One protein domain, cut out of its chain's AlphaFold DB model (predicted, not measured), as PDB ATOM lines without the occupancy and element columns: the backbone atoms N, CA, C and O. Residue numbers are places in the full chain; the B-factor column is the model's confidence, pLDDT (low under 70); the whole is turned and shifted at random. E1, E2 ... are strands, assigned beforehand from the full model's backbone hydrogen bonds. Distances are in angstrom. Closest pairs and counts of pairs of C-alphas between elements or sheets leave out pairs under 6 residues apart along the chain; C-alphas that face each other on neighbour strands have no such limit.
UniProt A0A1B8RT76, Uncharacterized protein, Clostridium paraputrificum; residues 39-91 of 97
ATOM      1  N   CYS A  39     121.559 105.570  98.746       77.25
ATOM      2  CA  CYS A  39     120.985 105.703  97.402       77.25
ATOM      3  C   CYS A  39     120.942 107.161  96.912       77.25
ATOM      4  O   CYS A  39     121.018 107.367  95.714       77.25
ATOM      5  N   LEU A  40     120.900 108.172  97.792       75.62
ATOM      6  CA  LEU A  40     120.938 109.588  97.385       75.62
ATOM      7  C   LEU A  40     122.284 110.005  96.768       75.62
ATOM      8  O   LEU A  40     122.374 111.028  96.101       75.62
ATOM      9  N   THR A  41     123.335 109.221  97.006       74.50
ATOM     10  CA  THR A  41     124.684 109.445  96.466       74.50
ATOM     11  C   THR A  41     125.027 108.501  95.311       74.50
ATOM     12  O   THR A  41     126.148 108.537  94.817       74.50
ATOM     13  N   CYS A  42     124.097 107.634  94.888       78.94
ATOM     14  CA  CYS A  42     124.342 106.702  93.786       78.94
ATOM     15  C   CYS A  42     124.137 107.367  92.416       78.94
ATOM     16  O   CYS A  42     123.395 108.344  92.294       78.94
ATOM     17  N   SER A  43     124.723 106.788  91.365       82.25
ATOM     18  CA  SER A  43     124.533 107.221  89.972       82.25
ATOM     19  C   SER A  43     123.070 107.234  89.531       82.25
ATOM     20  O   SER A  43     122.699 108.010  88.663       82.25
ATOM     21  N   HIS A  44     122.245 106.396  90.157       82.62
ATOM     22  CA  HIS A  44     120.823 106.209  89.860       82.62
ATOM     23  C   HIS A  44     119.894 107.094  90.686       82.62
ATOM     24  O   HIS A  44     118.684 106.878  90.690       82.62
ATOM     25  N   TYR A  45     120.460 108.022  91.461       85.75
ATOM     26  CA  TYR A  45     119.684 109.002  92.202       85.75
ATOM     27  C   TYR A  45     119.121 110.052  91.256       85.75
ATOM     28  O   TYR A  45     119.894 110.749  90.584       85.75
ATOM     29  N   GLU A  46     117.813 110.247  91.332       87.88
ATOM     30  CA  GLU A  46     117.117 111.338  90.669       87.88
ATOM     31  C   GLU A  46     116.377 112.205  91.678       87.88
ATOM     32  O   GLU A  46     115.858 111.734  92.701       87.88
ATOM     33  N   TYR A  47     116.388 113.499  91.383       88.00
ATOM     34  CA  TYR A  47     115.686 114.516  92.135       88.00
ATOM     35  C   TYR A  47     114.767 115.265  91.189       88.00
ATOM     36  O   TYR A  47     115.240 116.024  90.342       88.00
ATOM     37  N   GLU A  48     113.472 115.090  91.388       88.81
ATOM     38  CA  GLU A  48     112.457 115.874  90.709       88.81
ATOM     39  C   GLU A  48     112.003 116.989  91.659       88.81
ATOM     40  O   GLU A  48     111.450 116.706  92.732       88.81
ATOM     41  N   PRO A  49     112.282 118.268  91.347       88.38
ATOM     42  CA  PRO A  49     111.806 119.371  92.166       88.38
ATOM     43  C   PRO A  49     110.277 119.451  92.095       88.38
ATOM     44  O   PRO A  49     109.686 119.313  91.030       88.38
ATOM     45  N   GLY A  50     109.640 119.714  93.236       88.50
ATOM     46  CA  GLY A  50     108.192 119.905  93.292       88.50
ATOM     47  C   GLY A  50     107.768 121.170  92.547       88.50
ATOM     48  O   GLY A  50     108.513 122.155  92.512       88.50
ATOM     49  N   TYR A  51     106.566 121.158  91.982       88.50
ATOM     50  CA  TYR A  51     106.015 122.258  91.195       88.50
ATOM     51  C   TYR A  51     104.520 122.447  91.464       88.50
ATOM     52  O   TYR A  51     103.882 121.658  92.160       88.50
ATOM     53  N   LEU A  52     103.981 123.561  90.971       90.19
ATOM     54  CA  LEU A  52     102.547 123.821  90.990       90.19
ATOM     55  C   LEU A  52     101.970 123.382  89.649       90.19
ATOM     56  O   LEU A  52     102.296 123.978  88.623       90.19
ATOM     57  N   GLU A  53     101.141 122.348  89.668       87.31
ATOM     58  CA  GLU A  53     100.447 121.857  88.486       87.31
ATOM     59  C   GLU A  53      99.090 122.562  88.366       87.31
ATOM     60  O   GLU A  53      98.291 122.502  89.302       87.31
ATOM     61  N   PRO A  54      98.814 123.290  87.274       87.88
ATOM     62  CA  PRO A  54      97.513 123.918  87.089       87.88
ATOM     63  C   PRO A  54      96.437 122.857  86.820       87.88
ATOM     64  O   PRO A  54      96.559 122.091  85.867       87.88
ATOM     65  N   HIS A  55      95.353 122.863  87.599       78.50
ATOM     66  CA  HIS A  55      94.158 122.041  87.352       78.50
ATOM     67  C   HIS A  55      92.929 122.960  87.261       78.50
ATOM     68  O   HIS A  55      92.241 123.239  88.237       78.50
ATOM     69  N   PRO A  56      92.631 123.505  86.071       74.69
ATOM     70  CA  PRO A  56      91.522 124.448  85.897       74.69
ATOM     71  C   PRO A  56      90.134 123.811  86.107       74.69
ATOM     72  O   PRO A  56      89.121 124.499  86.028       74.69
ATOM     73  N   GLU A  57      90.081 122.500  86.338       79.75
ATOM     74  CA  GLU A  57      88.875 121.704  86.553       79.75
ATOM     75  C   GLU A  57      88.323 121.746  87.991       79.75
ATOM     76  O   GLU A  57      87.159 121.392  88.188       79.75
ATOM     77  N   LEU A  58      89.094 122.218  88.984       73.19
ATOM     78  CA  LEU A  58      88.614 122.398  90.362       73.19
ATOM     79  C   LEU A  58      88.349 123.877  90.674       73.19
ATOM     80  O   LEU A  58      89.256 124.704  90.770       73.19
ATOM     81  N   ASP A  59      87.076 124.210  90.895       74.44
ATOM     82  CA  ASP A  59      86.673 125.563  91.273       74.44
ATOM     83  C   ASP A  59      87.220 125.919  92.673       74.44
ATOM     84  O   ASP A  59      87.070 125.164  93.637       74.44
ATOM     85  N   GLY A  60      87.903 127.062  92.784       74.12
ATOM     86  CA  GLY A  60      88.496 127.555  94.036       74.12
ATOM     87  C   GLY A  60      89.929 127.099  94.358       74.12
ATOM     88  O   GLY A  60      90.492 127.574  95.347       74.12
ATOM     89  N   CYS A  61      90.558 126.249  93.542       73.12
ATOM     90  CA  CYS A  61      91.971 125.890  93.696       73.12
ATOM     91  C   CYS A  61      92.648 125.839  92.315       73.12
ATOM     92  O   CYS A  61      92.561 124.824  91.647       73.12
ATOM     93  N   PRO A  62      93.314 126.913  91.854       77.94
ATOM     94  CA  PRO A  62      93.835 126.976  90.483       77.94
ATOM     95  C   PRO A  62      95.049 126.067  90.231       77.94
ATOM     96  O   PRO A  62      95.403 125.840  89.073       77.94
ATOM     97  N   CYS A  63      95.712 125.585  91.290       85.12
ATOM     98  CA  CYS A  63      96.922 124.773  91.186       85.12
ATOM     99  C   CYS A  63      96.993 123.703  92.281       85.12
ATOM    100  O   CYS A  63      96.646 123.954  93.434       85.12
ATOM    101  N   GLU A  64      97.507 122.525  91.945       86.88
ATOM    102  CA  GLU A  64      97.851 121.449  92.866       86.88
ATOM    103  C   GLU A  64      99.337 121.564  93.159       86.88
ATOM    104  O   GLU A  64     100.154 121.874  92.290       86.88
ATOM    105  N   ARG A  65      99.702 121.345  94.417       87.75
ATOM    106  CA  ARG A  65     101.102 121.318  94.808       87.75
ATOM    107  C   ARG A  65     101.630 119.898  94.676       87.75
ATOM    108  O   ARG A  65     101.389 119.078  95.557       87.75
ATOM    109  N   VAL A  66     102.424 119.663  93.640       88.88
ATOM    110  CA  VAL A  66     103.202 118.435  93.482       88.88
ATOM    111  C   VAL A  66     104.452 118.544  94.359       88.88
ATOM    112  O   VAL A  66     105.226 119.504  94.271       88.88
ATOM    113  N   GLU A  67     104.634 117.591  95.273       87.81
ATOM    114  CA  GLU A  67     105.803 117.564  96.154       87.81
ATOM    115  C   GLU A  67     107.066 117.136  95.398       87.81
ATOM    116  O   GLU A  67     107.006 116.438  94.393       87.81
ATOM    117  N   ALA A  68     108.234 117.561  95.889       87.69
ATOM    118  CA  ALA A  68     109.499 117.111  95.323       87.69
ATOM    119  C   ALA A  68     109.694 115.614  95.586       87.69
ATOM    120  O   ALA A  68     109.452 115.155  96.705       87.69
ATOM    121  N   ILE A  69     110.189 114.881  94.591       88.19
ATOM    122  CA  ILE A  69     110.385 113.433  94.668       88.19
ATOM    123  C   ILE A  69     111.879 113.125  94.605       88.19
ATOM    124  O   ILE A  69     112.616 113.602  93.742       88.19
ATOM    125  N   ARG A  70     112.343 112.303  95.546       88.44
ATOM    126  CA  ARG A  70     113.670 111.684  95.526       88.44
ATOM    127  C   ARG A  70     113.510 110.201  95.280       88.44
ATOM    128  O   ARG A  70     112.836 109.513  96.048       88.44
ATOM    129  N   TYR A  71     114.178 109.685  94.261       87.75
ATOM    130  CA  TYR A  71     113.970 108.310  93.824       87.75
ATOM    131  C   TYR A  71     115.278 107.649  93.372       87.75
ATOM    132  O   TYR A  71     116.265 108.316  93.049       87.75
ATOM    133  N   CYS A  72     115.312 106.318  93.439       86.62
ATOM    134  CA  CYS A  72     116.409 105.492  92.940       86.62
ATOM    135  C   CYS A  72     115.895 104.577  91.824       86.62
ATOM    136  O   CYS A  72     115.204 103.602  92.122       86.62
ATOM    137  N   TYR A  73     116.297 104.837  90.575       84.38
ATOM    138  CA  TYR A  73     115.845 104.073  89.397       84.38
ATOM    139  C   TYR A  73     116.268 102.613  89.397       84.38
ATOM    140  O   TYR A  73     115.567 101.761  88.866       84.38
ATOM    141  N   LEU A  74     117.404 102.297  90.014       83.31
ATOM    142  CA  LEU A  74     117.888 100.923  90.044       83.31
ATOM    143  C   LEU A  74     117.048 100.019  90.955       83.31
ATOM    144  O   LEU A  74     116.866  98.846  90.656       83.31
ATOM    145  N   ASN A  75     116.576 100.564  92.076       77.38
ATOM    146  CA  ASN A  75     115.851  99.810  93.102       77.38
ATOM    147  C   ASN A  75     114.341 100.069  93.074       77.38
ATOM    148  O   ASN A  75     113.639  99.599  93.964       77.38
ATOM    149  N   ASP A  76     113.864 100.874  92.127       82.81
ATOM    150  CA  ASP A  76     112.473 101.310  92.026       82.81
ATOM    151  C   ASP A  76     111.877 101.782  93.369       82.81
ATOM    152  O   ASP A  76     110.833 101.329  93.831       82.81
ATOM    153  N   THR A  77     112.613 102.643  94.085       82.44
ATOM    154  CA  THR A  77     112.281 103.014  95.473       82.44
ATOM    155  C   THR A  77     112.246 104.527  95.687       82.44
ATOM    156  O   THR A  77     113.237 105.223  95.447       82.44
ATOM    157  N   GLN A  78     111.138 105.027  96.253       84.00
ATOM    158  CA  GLN A  78     110.993 106.412  96.721       84.00
ATOM    159  C   GLN A  78     111.779 106.639  98.025       84.00
ATOM    160  O   GLN A  78     111.491 106.050  99.071       84.00
ATOM    161  N   LEU A  79     112.772 107.525  97.970       82.56
ATOM    162  CA  LEU A  79     113.754 107.752  99.032       82.56
ATOM    163  C   LEU A  79     113.261 108.710 100.125       82.56
ATOM    164  O   LEU A  79     113.823 108.705 101.221       82.56
ATOM    165  N   ASP A  80     112.203 109.488  99.868       75.81
ATOM    166  CA  ASP A  80     111.579 110.384 100.857       75.81
ATOM    167  C   ASP A  80     111.030 109.641 102.082       75.81
ATOM    168  O   ASP A  80     111.058 110.169 103.193       75.81
ATOM    169  N   LYS A  81     110.585 108.391 101.903       72.38
ATOM    170  CA  LYS A  81     110.038 107.561 102.987       72.38
ATOM    171  C   LYS A  81     111.131 107.017 103.902       72.38
ATOM    172  O   LYS A  81     111.001 107.052 105.125       72.38
ATOM    173  N   LYS A  82     112.209 106.484 103.318       68.50
ATOM    174  CA  LYS A  82     113.359 105.953 104.057       68.50
ATOM    175  C   LYS A  82     114.578 105.856 103.133       68.50
ATOM    176  O   LYS A  82     114.585 105.003 102.247       68.50
ATOM    177  N   PRO A  83     115.632 106.662 103.338       65.38
ATOM    178  CA  PRO A  83     116.848 106.524 102.551       65.38
ATOM    179  C   PRO A  83     117.511 105.172 102.848       65.38
ATOM    180  O   PRO A  83     117.647 104.771 104.006       65.38
ATOM    181  N   ILE A  84     117.939 104.473 101.797       72.56
ATOM    182  CA  ILE A  84     118.702 103.227 101.923       72.56
ATOM    183  C   ILE A  84     120.148 103.597 102.249       72.56
ATOM    184  O   ILE A  84     120.829 104.236 101.445       72.56
ATOM    185  N   ILE A  85     120.596 103.210 103.442       71.50
ATOM    186  CA  ILE A  85     121.973 103.379 103.919       71.50
ATOM    187  C   ILE A  85     122.766 102.129 103.530       71.50
ATOM    188  O   ILE A  85     122.247 101.020 103.648       71.50
ATOM    189  N   ASN A  86     124.015 102.304 103.094       69.56
ATOM    190  CA  ASN A  86     124.887 101.243 102.583       69.56
ATOM    191  C   ASN A  86     124.284 100.528 101.366       69.56
ATOM    192  O   ASN A  86     124.189  99.301 101.334       69.56
ATOM    193  N   CYS A  87     123.848 101.309 100.372       70.44
ATOM    194  CA  CYS A  87     123.362 100.763  99.106       70.44
ATOM    195  C   CYS A  87     124.447  99.867  98.479       70.44
ATOM    196  O   CYS A  87     125.559 100.330  98.226       70.44
ATOM    197  N   LYS A  88     124.131  98.584  98.257       70.06
ATOM    198  CA  LYS A  88     125.070  97.598  97.693       70.06
ATOM    199  C   LYS A  88     125.438  97.918  96.248       70.06
ATOM    200  O   LYS A  88     126.562  97.671  95.834       70.06
ATOM    201  N   ASP A  89     124.503  98.519  95.525       72.56
ATOM    202  CA  ASP A  89     124.623  98.859  94.111       72.56
ATOM    203  C   ASP A  89     125.043 100.318  93.887       72.56
ATOM    204  O   ASP A  89     124.796 100.914  92.834       72.56
ATOM    205  N   LEU A  90     125.655 100.928  94.906       71.50
ATOM    206  CA  LEU A  90     126.158 102.285  94.823       71.50
ATOM    207  C   LEU A  90     127.261 102.369  93.762       71.50
ATOM    208  O   LEU A  90     128.392 101.940  93.979       71.50
ATOM    209  N   ARG A  91     126.932 103.014  92.645       70.12
ATOM    210  CA  ARG A  91     127.904 103.549  91.695       70.12
ATOM    211  C   ARG A  91     128.129 105.020  92.006       70.12
ATOM    212  O   ARG A  91     127.158 105.742  92.231       70.12
TER     213      ARG A  91
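Overview. This is residues 39 to 91 of the 97 residues of an uncharacterized protein of Clostridium paraputrificum (UniProt A0A1B8RT76). With little regular structure, this is a long, narrow two-stranded ribbon: E1 runs on into E2, the chain turns back, and E3 runs on into E4. Residues 73 to 91, with no named element, fold back at the base. The 53 printed residues hold E1, E2, E3 and E4 and no named helix, in antiparallel sheets E1 - E4 and E2 - E3; the class is all strand, with 16 residues in named strands. It is only just extended, close to loose, with a radius of gyration of the C-alphas of 15.2 A, spanning 48 by 17 by 14 A.

Along the chain. Find C-alpha 45 at (119.684, 109.002, 92.202); E1 runs from there to 48, 10.1 A. E2 is residues 51 to 54, E3 63 to 66, and E4 69 to 72, ending at (116.409, 105.492, 92.940).

Arrangement. E1 and E4 are antiparallel at 160 degrees; look for N 48 and O 69, 2.9 A apart. Hairpin E2 and E3 stands at 147 degrees, with N 53 and O 64 at 2.8 A. Residues 71 to 72 of E4 pair antiparallel with 77 to 78.

Size, cuts and confidence. The farthest C-alphas, of Asp 59 and Lys 88, are 47.9 A apart. The printed part has no cut and no long link; pLDDT is under 70 at residues 82, 83 and 86.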